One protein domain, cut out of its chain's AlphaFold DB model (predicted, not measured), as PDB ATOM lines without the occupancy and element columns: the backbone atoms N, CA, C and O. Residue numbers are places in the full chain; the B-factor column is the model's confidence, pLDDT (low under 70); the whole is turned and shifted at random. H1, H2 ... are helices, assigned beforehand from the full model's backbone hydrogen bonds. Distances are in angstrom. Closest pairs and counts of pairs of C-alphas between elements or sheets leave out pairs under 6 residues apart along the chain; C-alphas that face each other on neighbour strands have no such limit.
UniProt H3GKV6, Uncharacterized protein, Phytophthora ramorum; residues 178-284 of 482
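What this domain is: This is residues 178 to 284 of the 482 residues of an uncharacterized protein of Phytophthora ramorum (UniProt H3GKV6). What shape? Long helix H4 runs through the middle, crossed by H1 and H6; H3 packs at its first end, and H5 lies off its last. What builds it? The printed part has 107 residues with named helices H1 to H6 in order and no named strand: all helix, compact, radius of gyration of the C-alphas 14.3 A, spans 41 by 26 by 23 A.

How they stand to each other: What touches the longest helix? H4, residues 220 to 241, touches H1, residues 178 to 194, with 223 to 230 alone, closest at C-alphas 227 and 183, 6.8 A. Which backbone differs? H3, residues 208 to 213, has 0 of 2 O i to N i+4 pairs within hydrogen-bond range but 3 of 3 O i to N i+3; the other helices have every i+4 pair.

Where its parts are: Where do helices begin and end? H1 begins at (-68.576, -61.828, 141.704); H6, residues 274 to 283, ends at (-72.097, -57.957, 155.698). Which remain? H2 is residues 198 to 203, H5 253 to 259; H4 is 31.1 A long.

The domain as a whole: Any cut or doubt? The printed part has no cut, and no printed residue is under 70 in pLDDT. Which links are long? H4 to H5 and H5 to H6 are long.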
ATOM      1  N   GLN A 178     -68.718 -60.731 140.749       94.25
ATOM      2  CA  GLN A 178     -68.576 -61.828 141.704       94.25
ATOM      3  C   GLN A 178     -67.378 -61.644 142.646       94.25
ATOM      4  O   GLN A 178     -67.484 -61.958 143.833       94.25
ATOM      5  N   ASP A 179     -66.257 -61.112 142.144       94.25
ATOM      6  CA  ASP A 179     -65.105 -60.785 142.988       94.25
ATOM      7  C   ASP A 179     -65.477 -59.715 144.019       94.25
ATOM      8  O   ASP A 179     -65.137 -59.854 145.192       94.25
ATOM      9  N   SER A 180     -66.196 -58.668 143.596       95.50
ATOM     10  CA  SER A 180     -66.635 -57.572 144.467       95.50
ATOM     11  C   SER A 180     -67.619 -58.051 145.540       95.50
ATOM     12  O   SER A 180     -67.447 -57.719 146.711       95.50
ATOM     13  N   VAL A 181     -68.593 -58.897 145.183       96.56
ATOM     14  CA  VAL A 181     -69.533 -59.515 146.140       96.56
ATOM     15  C   VAL A 181     -68.805 -60.426 147.134       96.56
ATOM     16  O   VAL A 181     -69.057 -60.367 148.338       96.56
ATOM     17  N   CYS A 182     -67.878 -61.269 146.665       95.56
ATOM     18  CA  CYS A 182     -67.087 -62.132 147.546       95.56
ATOM     19  C   CYS A 182     -66.240 -61.306 148.519       95.56
ATOM     20  O   CYS A 182     -66.149 -61.626 149.705       95.56
ATOM     21  N   LEU A 183     -65.657 -60.218 148.021       95.94
ATOM     22  CA  LEU A 183     -64.850 -59.307 148.809       95.94
ATOM     23  C   LEU A 183     -65.680 -58.560 149.868       95.94
ATOM     24  O   LEU A 183     -65.222 -58.442 151.002       95.94
ATOM     25  N   ALA A 184     -66.902 -58.131 149.535       96.12
ATOM     26  CA  ALA A 184     -67.850 -57.531 150.478       96.12
ATOM     27  C   ALA A 184     -68.198 -58.479 151.640       96.12
ATOM     28  O   ALA A 184     -68.150 -58.087 152.804       96.12
ATOM     29  N   ARG A 185     -68.461 -59.759 151.344       95.69
ATOM     30  CA  ARG A 185     -68.732 -60.776 152.377       95.69
ATOM     31  C   ARG A 185     -67.530 -61.013 153.284       95.69
ATOM     32  O   ARG A 185     -67.665 -60.964 154.501       95.69
ATOM     33  N   ARG A 186     -66.339 -61.178 152.698       95.31
ATOM     34  CA  ARG A 186     -65.086 -61.320 153.460       95.31
ATOM     35  C   ARG A 186     -64.805 -60.114 154.344       95.31
ATOM     36  O   ARG A 186     -64.255 -60.274 155.427       95.31
ATOM     37  N   TRP A 187     -65.164 -58.917 153.883       95.75
ATOM     38  CA  TRP A 187     -65.122 -57.720 154.710       95.75
ATOM     39  C   TRP A 187     -66.039 -57.839 155.928       95.75
ATOM     40  O   TRP A 187     -65.549 -57.670 157.038       95.75
ATOM     41  N   GLY A 188     -67.306 -58.225 155.765       94.56
ATOM     42  CA  GLY A 188     -68.199 -58.462 156.907       94.56
ATOM     43  C   GLY A 188     -67.696 -59.531 157.876       94.56
ATOM     44  O   GLY A 188     -67.725 -59.329 159.088       94.56
ATOM     45  N   ASP A 189     -67.188 -60.649 157.358       93.38
ATOM     46  CA  ASP A 189     -66.628 -61.726 158.185       93.38
ATOM     47  C   ASP A 189     -65.404 -61.251 158.975       93.38
ATOM     48  O   ASP A 189     -65.271 -61.548 160.162       93.38
ATOM     49  N   PHE A 190     -64.538 -60.459 158.339       94.00
ATOM     50  CA  PHE A 190     -63.397 -59.823 158.990       94.00
ATOM     51  C   PHE A 190     -63.843 -58.863 160.099       94.00
ATOM     52  O   PHE A 190     -63.352 -58.962 161.219       94.00
ATOM     53  N   MET A 191     -64.823 -57.994 159.825       93.94
ATOM     54  CA  MET A 191     -65.387 -57.069 160.817       93.94
ATOM     55  C   MET A 191     -65.933 -57.812 162.040       93.94
ATOM     56  O   MET A 191     -65.670 -57.415 163.171       93.94
ATOM     57  N   LYS A 192     -66.655 -58.918 161.819       92.31
ATOM     58  CA  LYS A 192     -67.210 -59.764 162.888       92.31
ATOM     59  C   LYS A 192     -66.122 -60.482 163.685       92.31
ATOM     60  O   LYS A 192     -66.223 -60.558 164.903       92.31
ATOM     61  N   THR A 193     -65.106 -61.007 163.003       91.62
ATOM     62  CA  THR A 193     -64.021 -61.782 163.627       91.62
ATOM     63  C   THR A 193     -63.129 -60.897 164.491       91.62
ATOM     64  O   THR A 193     -62.787 -61.273 165.607       91.62
ATOM     65  N   GLU A 194     -62.792 -59.708 163.995       90.44
ATOM     66  CA  GLU A 194     -61.946 -58.744 164.704       90.44
ATOM     67  C   GLU A 194     -62.745 -57.857 165.679       90.44
ATOM     68  O   GLU A 194     -62.158 -57.084 166.431       90.44
ATOM     69  N   GLY A 195     -64.081 -57.951 165.678       90.69
ATOM     70  CA  GLY A 195     -64.953 -57.142 166.534       90.69
ATOM     71  C   GLY A 195     -64.883 -55.641 166.233       90.69
ATOM     72  O   GLY A 195     -65.034 -54.832 167.144       90.69
ATOM     73  N   LEU A 196     -64.630 -55.274 164.975       90.12
ATOM     74  CA  LEU A 196     -64.391 -53.890 164.566       90.12
ATOM     75  C   LEU A 196     -65.691 -53.146 164.266       90.12
ATOM     76  O   LEU A 196     -66.605 -53.662 163.618       90.12
ATOM     77  N   THR A 197     -65.726 -51.876 164.653       92.19
ATOM     78  CA  THR A 197     -66.717 -50.900 164.194       92.19
ATOM     79  C   THR A 197     -66.341 -50.324 162.829       92.19
ATOM     80  O   THR A 197     -65.180 -50.339 162.404       92.19
ATOM     81  N   LEU A 198     -67.333 -49.794 162.109       91.38
ATOM     82  CA  LEU A 198     -67.131 -49.215 160.778       91.38
ATOM     83  C   LEU A 198     -66.110 -48.065 160.795       91.38
ATOM     84  O   LEU A 198     -65.281 -47.953 159.891       91.38
ATOM     85  N   GLU A 199     -66.155 -47.229 161.830       90.75
ATOM     86  CA  GLU A 199     -65.236 -46.115 162.054       90.75
ATOM     87  C   GLU A 199     -63.798 -46.603 162.278       90.75
ATOM     88  O   GLU A 199     -62.870 -46.072 161.661       90.75
ATOM     89  N   GLU A 200     -63.604 -47.648 163.087       92.31
ATOM     90  CA  GLU A 200     -62.286 -48.256 163.311       92.31
ATOM     91  C   GLU A 200     -61.710 -48.818 162.008       92.31
ATOM     92  O   GLU A 200     -60.565 -48.527 161.656       92.31
ATOM     93  N   PHE A 201     -62.525 -49.531 161.223       92.75
ATOM     94  CA  PHE A 201     -62.107 -50.057 159.924       92.75
ATOM     95  C   PHE A 201     -61.650 -48.958 158.954       92.75
ATOM     96  O   PHE A 201     -60.673 -49.120 158.219       92.75
ATOM     97  N   GLN A 202     -62.325 -47.809 158.940       89.75
ATOM     98  CA  GLN A 202     -61.940 -46.694 158.072       89.75
ATOM     99  C   GLN A 202     -60.601 -46.066 158.473       89.75
ATOM    100  O   GLN A 202     -59.848 -45.625 157.595       89.75
ATOM    101  N   GLN A 203     -60.285 -46.055 159.766       91.38
ATOM    102  CA  GLN A 203     -59.023 -45.533 160.293       91.38
ATOM    103  C   GLN A 203     -57.861 -46.522 160.164       91.38
ATOM    104  O   GLN A 203     -56.701 -46.106 160.172       91.38
ATOM    105  N   MET A 204     -58.146 -47.814 159.985       90.31
ATOM    106  CA  MET A 204     -57.109 -48.818 159.774       90.31
ATOM    107  C   MET A 204     -56.217 -48.487 158.571       90.31
ATOM    108  O   MET A 204     -56.675 -48.067 157.503       90.31
ATOM    109  N   THR A 205     -54.920 -48.742 158.732       90.31
ATOM    110  CA  THR A 205     -53.934 -48.716 157.647       90.31
ATOM    111  C   THR A 205     -53.696 -50.131 157.118       90.31
ATOM    112  O   THR A 205     -54.122 -51.113 157.722       90.31
ATOM    113  N   TYR A 206     -53.048 -50.253 155.956       88.50
ATOM    114  CA  TYR A 206     -52.712 -51.572 155.420       88.50
ATOM    115  C   TYR A 206     -51.698 -52.277 156.331       88.50
ATOM    116  O   TYR A 206     -50.615 -51.741 156.570       88.50
ATOM    117  N   GLY A 207     -52.032 -53.483 156.784       87.31
ATOM    118  CA  GLY A 207     -51.193 -54.305 157.656       87.31
ATOM    119  C   GLY A 207     -51.360 -55.800 157.383       87.31
ATOM    120  O   GLY A 207     -52.007 -56.198 156.415       87.31
ATOM    121  N   SER A 208     -50.780 -56.636 158.245       79.38
ATOM    122  CA  SER A 208     -50.844 -58.103 158.134       79.38
ATOM    123  C   SER A 208     -52.270 -58.655 158.232       79.38
ATOM    124  O   SER A 208     -52.597 -59.629 157.563       79.38
ATOM    125  N   SER A 209     -53.158 -58.002 158.984       81.75
ATOM    126  CA  SER A 209     -54.573 -58.387 159.080       81.75
ATOM    127  C   SER A 209     -55.314 -58.297 157.738       81.75
ATOM    128  O   SER A 209     -56.264 -59.046 157.506       81.75
ATOM    129  N   CYS A 210     -54.836 -57.466 156.801       86.00
ATOM    130  CA  CYS A 210     -55.421 -57.315 155.468       86.00
ATOM    131  C   CYS A 210     -55.202 -58.532 154.553       86.00
ATOM    132  O   CYS A 210     -55.803 -58.587 153.476       86.00
ATOM    133  N   GLU A 211     -54.372 -59.506 154.943       87.88
ATOM    134  CA  GLU A 211     -54.204 -60.761 154.197       87.88
ATOM    135  C   GLU A 211     -55.519 -61.546 154.070       87.88
ATOM    136  O   GLU A 211     -55.727 -62.212 153.054       87.88
ATOM    137  N   HIS A 212     -56.463 -61.362 155.002       85.94
ATOM    138  CA  HIS A 212     -57.820 -61.919 154.925       85.94
ATOM    139  C   HIS A 212     -58.575 -61.529 153.643       85.94
ATOM    140  O   HIS A 212     -59.431 -62.275 153.155       85.94
ATOM    141  N   PHE A 213     -58.239 -60.385 153.042       89.06
ATOM    142  CA  PHE A 213     -58.890 -59.915 151.821       89.06
ATOM    143  C   PHE A 213     -58.303 -60.521 150.544       89.06
ATOM    144  O   PHE A 213     -58.877 -60.334 149.474       89.06
ATOM    145  N   ALA A 214     -57.187 -61.252 150.610       87.06
ATOM    146  CA  ALA A 214     -56.532 -61.796 149.424       87.06
ATOM    147  C   ALA A 214     -57.437 -62.781 148.662       87.06
ATOM    148  O   ALA A 214     -57.781 -63.859 149.149       87.06
ATOM    149  N   VAL A 215     -57.808 -62.427 147.432       81.94
ATOM    150  CA  VAL A 215     -58.538 -63.305 146.501       81.94
ATOM    151  C   VAL A 215     -57.514 -64.024 145.620       81.94
ATOM    152  O   VAL A 215     -56.480 -63.448 145.306       81.94
ATOM    153  N   SER A 216     -57.773 -65.266 145.202       72.81
ATOM    154  CA  SER A 216     -56.801 -66.148 144.520       72.81
ATOM    155  C   SER A 216     -56.062 -65.522 143.325       72.81
ATOM    156  O   SER A 216     -54.926 -65.899 143.047       72.81
ATOM    157  N   ALA A 217     -56.668 -64.547 142.642       80.88
ATOM    158  CA  ALA A 217     -56.081 -63.844 141.500       80.88
ATOM    159  C   ALA A 217     -55.472 -62.463 141.829       80.88
ATOM    160  O   ALA A 217     -54.999 -61.773 140.922       80.88
ATOM    161  N   ARG A 218     -55.508 -62.003 143.089       85.88
ATOM    162  CA  ARG A 218     -55.165 -60.622 143.471       85.88
ATOM    163  C   ARG A 218     -54.369 -60.540 144.766       85.88
ATOM    164  O   ARG A 218     -54.526 -61.337 145.682       85.88
ATOM    165  N   SER A 219     -53.536 -59.509 144.869       89.69
ATOM    166  CA  SER A 219     -52.808 -59.226 146.104       89.69
ATOM    167  C   SER A 219     -53.745 -58.740 147.214       89.69
ATOM    168  O   SER A 219     -54.723 -58.036 146.948       89.69
ATOM    169  N   ALA A 220     -53.385 -59.039 148.465       90.88
ATOM    170  CA  ALA A 220     -54.057 -58.523 149.660       90.88
ATOM    171  C   ALA A 220     -54.187 -56.992 149.629       90.88
ATOM    172  O   ALA A 220     -55.243 -56.447 149.929       90.88
ATOM    173  N   PHE A 221     -53.147 -56.287 149.171       89.88
ATOM    174  CA  PHE A 221     -53.171 -54.830 149.031       89.88
ATOM    175  C   PHE A 221     -54.200 -54.332 148.008       89.88
ATOM    176  O   PHE A 221     -54.906 -53.355 148.261       89.88
ATOM    177  N   SER A 222     -54.308 -54.990 146.848       90.88
ATOM    178  CA  SER A 222     -55.312 -54.624 145.843       90.88
ATOM    179  C   SER A 222     -56.725 -54.858 146.368       90.88
ATOM    180  O   SER A 222     -57.588 -54.005 146.162       90.88
ATOM    181  N   ALA A 223     -56.945 -55.978 147.058       94.50
ATOM    182  CA  ALA A 223     -58.224 -56.299 147.671       94.50
ATOM    183  C   ALA A 223     -58.581 -55.325 148.801       94.50
ATOM    184  O   ALA A 223     -59.675 -54.779 148.801       94.50
ATOM    185  N   TRP A 224     -57.633 -54.999 149.681       93.88
ATOM    186  CA  TRP A 224     -57.785 -53.978 150.719       93.88
ATOM    187  C   TRP A 224     -58.223 -52.624 150.150       93.88
ATOM    188  O   TRP A 224     -59.198 -52.029 150.610       93.88
ATOM    189  N   ARG A 225     -57.535 -52.140 149.107       93.62
ATOM    190  CA  ARG A 225     -57.903 -50.879 148.445       93.62
ATOM    191  C   ARG A 225     -59.310 -50.930 147.859       93.62
ATOM    192  O   ARG A 225     -60.044 -49.956 147.998       93.62
ATOM    193  N   LYS A 226     -59.670 -52.052 147.229       95.25
ATOM    194  CA  LYS A 226     -61.003 -52.256 146.660       95.25
ATOM    195  C   LYS A 226     -62.072 -52.263 147.755       95.25
ATOM    196  O   LYS A 226     -63.021 -51.503 147.627       95.25
ATOM    197  N   VAL A 227     -61.884 -52.994 148.862       96.00
ATOM    198  CA  VAL A 227     -62.811 -52.973 150.016       96.00
ATOM    199  C   VAL A 227     -63.042 -51.547 150.501       96.00
ATOM    200  O   VAL A 227     -64.184 -51.148 150.676       96.00
ATOM    201  N   ARG A 228     -61.984 -50.743 150.677       94.94
ATOM    202  CA  ARG A 228     -62.142 -49.353 151.137       94.94
ATOM    203  C   ARG A 228     -62.994 -48.507 150.189       94.94
ATOM    204  O   ARG A 228     -63.782 -47.695 150.661       94.94
ATOM    205  N   SER A 229     -62.840 -48.681 148.876       94.56
ATOM    206  CA  SER A 229     -63.705 -48.033 147.879       94.56
ATOM    207  C   SER A 229     -65.152 -48.505 147.970       94.56
ATOM    208  O   SER A 229     -66.050 -47.666 147.998       94.56
ATOM    209  N   LEU A 230     -65.385 -49.812 148.115       96.62
ATOM    210  CA  LEU A 230     -66.732 -50.359 148.296       96.62
ATOM    211  C   LEU A 230     -67.394 -49.828 149.578       96.62
ATOM    212  O   LEU A 230     -68.533 -49.380 149.525       96.62
ATOM    213  N   VAL A 231     -66.674 -49.796 150.707       95.88
ATOM    214  CA  VAL A 231     -67.176 -49.271 151.991       95.88
ATOM    215  C   VAL A 231     -67.522 -47.783 151.898       95.88
ATOM    216  O   VAL A 231     -68.592 -47.382 152.351       95.88
ATOM    217  N   SER A 232     -66.649 -46.957 151.304       94.56
ATOM    218  CA  SER A 232     -66.940 -45.529 151.096       94.56
ATOM    219  C   SER A 232     -68.192 -45.322 150.243       94.56
ATOM    220  O   SER A 232     -69.031 -44.488 150.578       94.56
ATOM    221  N   SER A 233     -68.320 -46.089 149.158       95.81
ATOM    222  CA  SER A 233     -69.436 -45.970 148.212       95.81
ATOM    223  C   SER A 233     -70.746 -46.438 148.837       95.81
ATOM    224  O   SER A 233     -71.740 -45.726 148.765       95.81
ATOM    225  N   TRP A 234     -70.727 -47.568 149.549       96.88
ATOM    226  CA  TRP A 234     -71.871 -48.069 150.312       96.88
ATOM    227  C   TRP A 234     -72.354 -47.051 151.356       96.88
ATOM    228  O   TRP A 234     -73.536 -46.722 151.362       96.88
ATOM    229  N   ARG A 235     -71.457 -46.467 152.171       95.19
ATOM    230  CA  ARG A 235     -71.844 -45.432 153.154       95.19
ATOM    231  C   ARG A 235     -72.493 -44.218 152.499       95.19
ATOM    232  O   ARG A 235     -73.471 -43.698 153.031       95.19
ATOM    233  N   PHE A 236     -71.926 -43.752 151.387       95.19
ATOM    234  CA  PHE A 236     -72.478 -42.622 150.650       95.19
ATOM    235  C   PHE A 236     -73.887 -42.937 150.143       95.19
ATOM    236  O   PHE A 236     -74.798 -42.152 150.378       95.19
ATOM    237  N   ILE A 237     -74.078 -44.110 149.531       95.69
ATOM    238  CA  ILE A 237     -75.383 -44.548 149.028       95.69
ATOM    239  C   ILE A 237     -76.398 -44.673 150.174       95.69
ATOM    240  O   ILE A 237     -77.492 -44.138 150.061       95.69
ATOM    241  N   CYS A 238     -76.035 -45.254 151.323       95.06
ATOM    242  CA  CYS A 238     -76.932 -45.299 152.486       95.06
ATOM    243  C   CYS A 238     -77.340 -43.899 152.978       95.06
ATOM    244  O   CYS A 238     -78.497 -43.675 153.328       95.06
ATOM    245  N   ALA A 239     -76.397 -42.952 153.024       94.19
ATOM    246  CA  ALA A 239     -76.681 -41.578 153.434       94.19
ATOM    247  C   ALA A 239     -77.543 -40.828 152.406       94.19
ATOM    248  O   ALA A 239     -78.355 -39.985 152.790       94.19
ATOM    249  N   PHE A 240     -77.367 -41.141 151.122       94.69
ATOM    250  CA  PHE A 240     -78.190 -40.641 150.030       94.69
ATOM    251  C   PHE A 240     -79.622 -41.187 150.136       94.69
ATOM    252  O   PHE A 240     -80.567 -40.405 150.173       94.69
ATOM    253  N   ASP A 241     -79.791 -42.500 150.293       95.31
ATOM    254  CA  ASP A 241     -81.100 -43.162 150.403       95.31
ATOM    255  C   ASP A 241     -81.897 -42.702 151.634       95.31
ATOM    256  O   ASP A 241     -83.128 -42.687 151.621       95.31
ATOM    257  N   ALA A 242     -81.206 -42.278 152.696       94.69
ATOM    258  CA  ALA A 242     -81.834 -41.677 153.871       94.69
ATOM    259  C   ALA A 242     -82.408 -40.271 153.605       94.69
ATOM    260  O   ALA A 242     -83.304 -39.829 154.322       94.69
ATOM    261  N   GLN A 243     -81.890 -39.555 152.603       93.69
ATOM    262  CA  GLN A 243     -82.274 -38.178 152.269       93.69
ATOM    263  C   GLN A 243     -83.178 -38.088 151.034       93.69
ATOM    264  O   GLN A 243     -83.852 -37.074 150.841       93.69
ATOM    265  N   HIS A 244     -83.199 -39.128 150.199       91.44
ATOM    266  CA  HIS A 244     -83.852 -39.113 148.896       91.44
ATOM    267  C   HIS A 244     -84.796 -40.307 148.718       91.44
ATOM    268  O   HIS A 244     -84.502 -41.433 149.104       91.44
ATOM    269  N   GLN A 245     -85.954 -40.039 148.113       90.25
ATOM    270  CA  GLN A 245     -86.904 -41.040 147.630       90.25
ATOM    271  C   GLN A 245     -87.342 -40.603 146.223       90.25
ATOM    272  O   GLN A 245     -87.854 -39.484 146.101       90.25
ATOM    273  N   PRO A 246     -87.138 -41.409 145.161       90.06
ATOM    274  CA  PRO A 246     -86.614 -42.784 145.145       90.06
ATOM    275  C   PRO A 246     -85.147 -42.910 145.595       90.06
ATOM    276  O   PRO A 246     -84.398 -41.935 145.533       90.06
ATOM    277  N   GLY A 247     -84.755 -44.104 146.050       93.44
ATOM    278  CA  GLY A 247     -83.377 -44.416 146.435       93.44
ATOM    279  C   GLY A 247     -82.428 -44.512 145.238       93.44
ATOM    280  O   GLY A 247     -82.829 -44.479 144.072       93.44
ATOM    281  N   TRP A 248     -81.135 -44.635 145.524       95.38
ATOM    282  CA  TRP A 248     -80.035 -44.615 144.563       95.38
ATOM    283  C   TRP A 248     -80.245 -45.559 143.380       95.38
ATOM    284  O   TRP A 248     -79.983 -45.190 142.238       95.38
ATOM    285  N   PHE A 249     -80.722 -46.777 143.641       95.62
ATOM    286  CA  PHE A 249     -80.867 -47.805 142.611       95.62
ATOM    287  C   PHE A 249     -82.197 -47.740 141.854       95.62
ATOM    288  O   PHE A 249     -82.363 -48.475 140.877       95.62
ATOM    289  N   GLU A 250     -83.144 -46.920 142.301       95.88
ATOM    290  CA  GLU A 250     -84.410 -46.644 141.617       95.88
ATOM    291  C   GLU A 250     -84.285 -45.456 140.657       95.88
ATOM    292  O   GLU A 250     -85.055 -45.351 139.704       95.88
ATOM    293  N   LEU A 251     -83.303 -44.587 140.897       90.19
ATOM    294  CA  LEU A 251     -83.002 -43.433 140.065       90.19
ATOM    295  C   LEU A 251     -82.165 -43.812 138.839       90.19
ATOM    296  O   LEU A 251     -81.190 -44.569 138.905       90.19
ATOM    297  N   MET A 252     -82.480 -43.194 137.705       87.06
ATOM    298  CA  MET A 252     -81.593 -43.195 136.547       87.06
ATOM    299  C   MET A 252     -80.318 -42.393 136.845       87.06
ATOM    300  O   MET A 252     -80.301 -41.501 137.686       87.06
ATOM    301  N   GLU A 253     -79.236 -42.674 136.117       80.00
ATOM    302  CA  GLU A 253     -77.950 -41.967 136.269       80.00
ATOM    303  C   GLU A 253     -78.092 -40.435 136.180       80.00
ATOM    304  O   GLU A 253     -77.557 -39.721 137.019       80.00
ATOM    305  N   ALA A 254     -78.902 -39.930 135.242       75.25
ATOM    306  CA  ALA A 254     -79.164 -38.493 135.109       75.25
ATOM    307  C   ALA A 254     -79.881 -37.895 136.336       75.25
ATOM    308  O   ALA A 254     -79.587 -36.782 136.759       75.25
ATOM    309  N   GLU A 255     -80.803 -38.644 136.946       84.12
ATOM    310  CA  GLU A 255     -81.522 -38.194 138.141       84.12
ATOM    311  C   GLU A 255     -80.599 -38.191 139.364       84.12
ATOM    312  O   GLU A 255     -80.626 -37.251 140.159       84.12
ATOM    313  N   ARG A 256     -79.718 -39.196 139.470       86.88
ATOM    314  CA  ARG A 256     -78.645 -39.228 140.471       86.88
ATOM    315  C   ARG A 256     -77.737 -38.006 140.328       86.88
ATOM    316  O   ARG A 256     -77.530 -37.296 141.305       86.88
ATOM    317  N   ASP A 257     -77.278 -37.691 139.120       81.94
ATOM    318  CA  ASP A 257     -76.384 -36.552 138.856       81.94
ATOM    319  C   ASP A 257     -76.974 -35.185 139.246       81.94
ATOM    320  O   ASP A 257     -76.228 -34.265 139.603       81.94
ATOM    321  N   LEU A 258     -78.303 -35.041 139.182       80.38
ATOM    322  CA  LEU A 258     -79.016 -33.829 139.596       80.38
ATOM    323  C   LEU A 258     -79.148 -33.708 141.119       80.38
ATOM    324  O   LEU A 258     -79.147 -32.592 141.643       80.38
ATOM    325  N   LEU A 259     -79.274 -34.837 141.817       84.44
ATOM    326  CA  LEU A 259     -79.458 -34.891 143.269       84.44
ATOM    327  C   LEU A 259     -78.125 -34.939 144.027       84.44
ATOM    328  O   LEU A 259     -78.039 -34.445 145.152       84.44
ATOM    329  N   ILE A 260     -77.069 -35.474 143.412       85.50
ATOM    330  CA  ILE A 260     -75.736 -35.540 144.007       85.50
ATOM    331  C   ILE A 260     -75.137 -34.138 144.106       85.50
ATOM    332  O   ILE A 260     -74.830 -33.459 143.120       85.50
ATOM    333  N   LYS A 261     -74.816 -33.739 145.334       81.88
ATOM    334  CA  LYS A 261     -73.855 -32.666 145.567       81.88
ATOM    335  C   LYS A 261     -72.456 -33.227 145.362       81.88
ATOM    336  O   LYS A 261     -71.891 -33.861 146.242       81.88
ATOM    337  N   TRP A 262     -71.861 -32.951 144.206       72.38
ATOM    338  CA  TRP A 262     -70.538 -33.467 143.817       72.38
ATOM    339  C   TRP A 262     -69.400 -33.200 144.819       72.38
ATOM    340  O   TRP A 262     -68.390 -33.894 144.778       72.38
ATOM    341  N   GLY A 263     -69.539 -32.207 145.704       72.50
ATOM    342  CA  GLY A 263     -68.582 -31.953 146.789       72.50
ATOM    343  C   GLY A 263     -68.686 -32.921 147.976       72.50
ATOM    344  O   GLY A 263     -67.761 -32.981 148.777       72.50
ATOM    345  N   GLU A 264     -69.784 -33.669 148.086       77.62
ATOM    346  CA  GLU A 264     -70.047 -34.649 149.150       77.62
ATOM    347  C   GLU A 264     -69.671 -36.081 148.725       77.62
ATOM    348  O   GLU A 264     -69.689 -36.999 149.545       77.62
ATOM    349  N   LEU A 265     -69.300 -36.283 147.453       82.00
ATOM    350  CA  LEU A 265     -68.890 -37.584 146.934       82.00
ATOM    351  C   LEU A 265     -67.488 -37.955 147.465       82.00
ATOM    352  O   LEU A 265     -66.553 -37.164 147.308       82.00
ATOM    353  N   PRO A 266     -67.292 -39.148 148.053       85.31
ATOM    354  CA  PRO A 266     -65.974 -39.581 148.511       85.31
ATOM    355  C   PRO A 266     -64.934 -39.632 147.378       85.31
ATOM    356  O   PRO A 266     -65.222 -40.098 146.278       85.31
ATOM    357  N   ASP A 267     -63.680 -39.266 147.668       80.69
ATOM    358  CA  ASP A 267     -62.568 -39.284 146.693       80.69
ATOM    359  C   ASP A 267     -62.330 -40.654 146.031       80.69
ATOM    360  O   ASP A 267     -61.764 -40.750 144.939       80.69
ATOM    361  N   ASN A 268     -62.713 -41.728 146.720       85.69
ATOM    362  CA  ASN A 268     -62.563 -43.110 146.285       85.69
ATOM    363  C   ASN A 268     -63.904 -43.779 145.944       85.69
ATOM    364  O   ASN A 268     -63.955 -45.014 145.949       85.69
ATOM    365  N   PHE A 269     -64.946 -42.980 145.691       90.56
ATOM    366  CA  PHE A 269     -66.256 -43.453 145.266       90.56
ATOM    367  C   PHE A 269     -66.157 -44.258 143.969       90.56
ATOM    368  O   PHE A 269     -65.441 -43.898 143.031       90.56
ATOM    369  N   GLU A 270     -66.893 -45.355 143.932       90.44
ATOM    370  CA  GLU A 270     -67.044 -46.247 142.800       90.44
ATOM    371  C   GLU A 270     -68.541 -46.521 142.642       90.44
ATOM    372  O   GLU A 270     -69.224 -46.755 143.639       90.44
ATOM    373  N   ASP A 271     -69.065 -46.461 141.417       89.56
ATOM    374  CA  ASP A 271     -70.461 -46.834 141.181       89.56
ATOM    375  C   ASP A 271     -70.564 -48.353 141.335       89.56
ATOM    376  O   ASP A 271     -70.033 -49.108 140.518       89.56
ATOM    377  N   ILE A 272     -71.135 -48.790 142.456       94.94
ATOM    378  CA  ILE A 272     -71.247 -50.204 142.808       94.94
ATOM    379  C   ILE A 272     -72.594 -50.748 142.358       94.94
ATOM    380  O   ILE A 272     -73.623 -50.085 142.477       94.94
ATOM    381  N   GLU A 273     -72.599 -51.982 141.872       95.94
ATOM    382  CA  GLU A 273     -73.820 -52.651 141.450       95.94
ATOM    383  C   GLU A 273     -74.717 -52.994 142.652       95.94
ATOM    384  O   GLU A 273     -74.250 -53.173 143.785       95.94
ATOM    385  N   ARG A 274     -76.025 -53.124 142.398       96.75
ATOM    386  CA  ARG A 274     -77.051 -53.390 143.422       96.75
ATOM    387  C   ARG A 274     -76.728 -54.643 144.243       96.75
ATOM    388  O   ARG A 274     -76.949 -54.666 145.451       96.75
ATOM    389  N   GLU A 275     -76.166 -55.669 143.614       97.56
ATOM    390  CA  GLU A 275     -75.769 -56.924 144.253       97.56
ATOM    391  C   GLU A 275     -74.585 -56.740 145.210       97.56
ATOM    392  O   GLU A 275     -74.554 -57.351 146.280       97.56
ATOM    393  N   VAL A 276     -73.619 -55.889 144.852       97.38
ATOM    394  CA  VAL A 276     -72.485 -55.558 145.727       97.38
ATOM    395  C   VAL A 276     -72.981 -54.754 146.917       97.38
ATOM    396  O   VAL A 276     -72.617 -55.062 148.049       97.38
ATOM    397  N   PHE A 277     -73.851 -53.770 146.681       97.50
ATOM    398  CA  PHE A 277     -74.472 -52.993 147.748       97.50
ATOM    399  C   PHE A 277     -75.271 -53.879 148.712       97.50
ATOM    400  O   PHE A 277     -75.078 -53.783 149.920       97.50
ATOM    401  N   ALA A 278     -76.096 -54.797 148.199       96.94
ATOM    402  CA  ALA A 278     -76.844 -55.745 149.022       96.94
ATOM    403  C   ALA A 278     -75.916 -56.644 149.858       96.94
ATOM    404  O   ALA A 278     -76.152 -56.836 151.049       96.94
ATOM    405  N   ALA A 279     -74.822 -57.137 149.266       96.69
ATOM    406  CA  ALA A 279     -73.825 -57.921 149.992       96.69
ATOM    407  C   ALA A 279     -73.124 -57.104 151.087       96.69
ATOM    408  O   ALA A 279     -72.887 -57.628 152.170       96.69
ATOM    409  N   MET A 280     -72.819 -55.826 150.835       96.56
ATOM    410  CA  MET A 280     -72.270 -54.911 151.842       96.56
ATOM    411  C   MET A 280     -73.277 -54.639 152.965       96.56
ATOM    412  O   MET A 280     -72.888 -54.635 154.127       96.56
ATOM    413  N   GLN A 281     -74.561 -54.474 152.635       94.75
ATOM    414  CA  GLN A 281     -75.637 -54.253 153.602       94.75
ATOM    415  C   GLN A 281     -75.833 -55.457 154.537       94.75
ATOM    416  O   GLN A 281     -76.039 -55.276 155.733       94.75
ATOM    417  N   GLU A 282     -75.756 -56.679 154.004       93.00
ATOM    418  CA  GLU A 282     -75.826 -57.928 154.777       93.00
ATOM    419  C   GLU A 282     -74.563 -58.157 155.628       93.00
ATOM    420  O   GLU A 282     -74.619 -58.673 156.746       93.00
ATOM    421  N   ALA A 283     -73.405 -57.781 155.080       89.50
ATOM    422  CA  ALA A 283     -72.097 -57.957 155.698       89.50
ATOM    423  C   ALA A 283     -71.807 -56.928 156.798       89.50
ATOM    424  O   ALA A 283     -71.072 -57.245 157.739       89.50
ATOM    425  N   ALA A 284     -72.360 -55.718 156.680       86.12
ATOM    426  CA  ALA A 284     -72.160 -54.657 157.647       86.12
ATOM    427  C   ALA A 284     -72.592 -55.155 159.033       86.12
ATOM    428  O   ALA A 284     -73.689 -55.709 159.171       86.12
TER     429      ALA A 284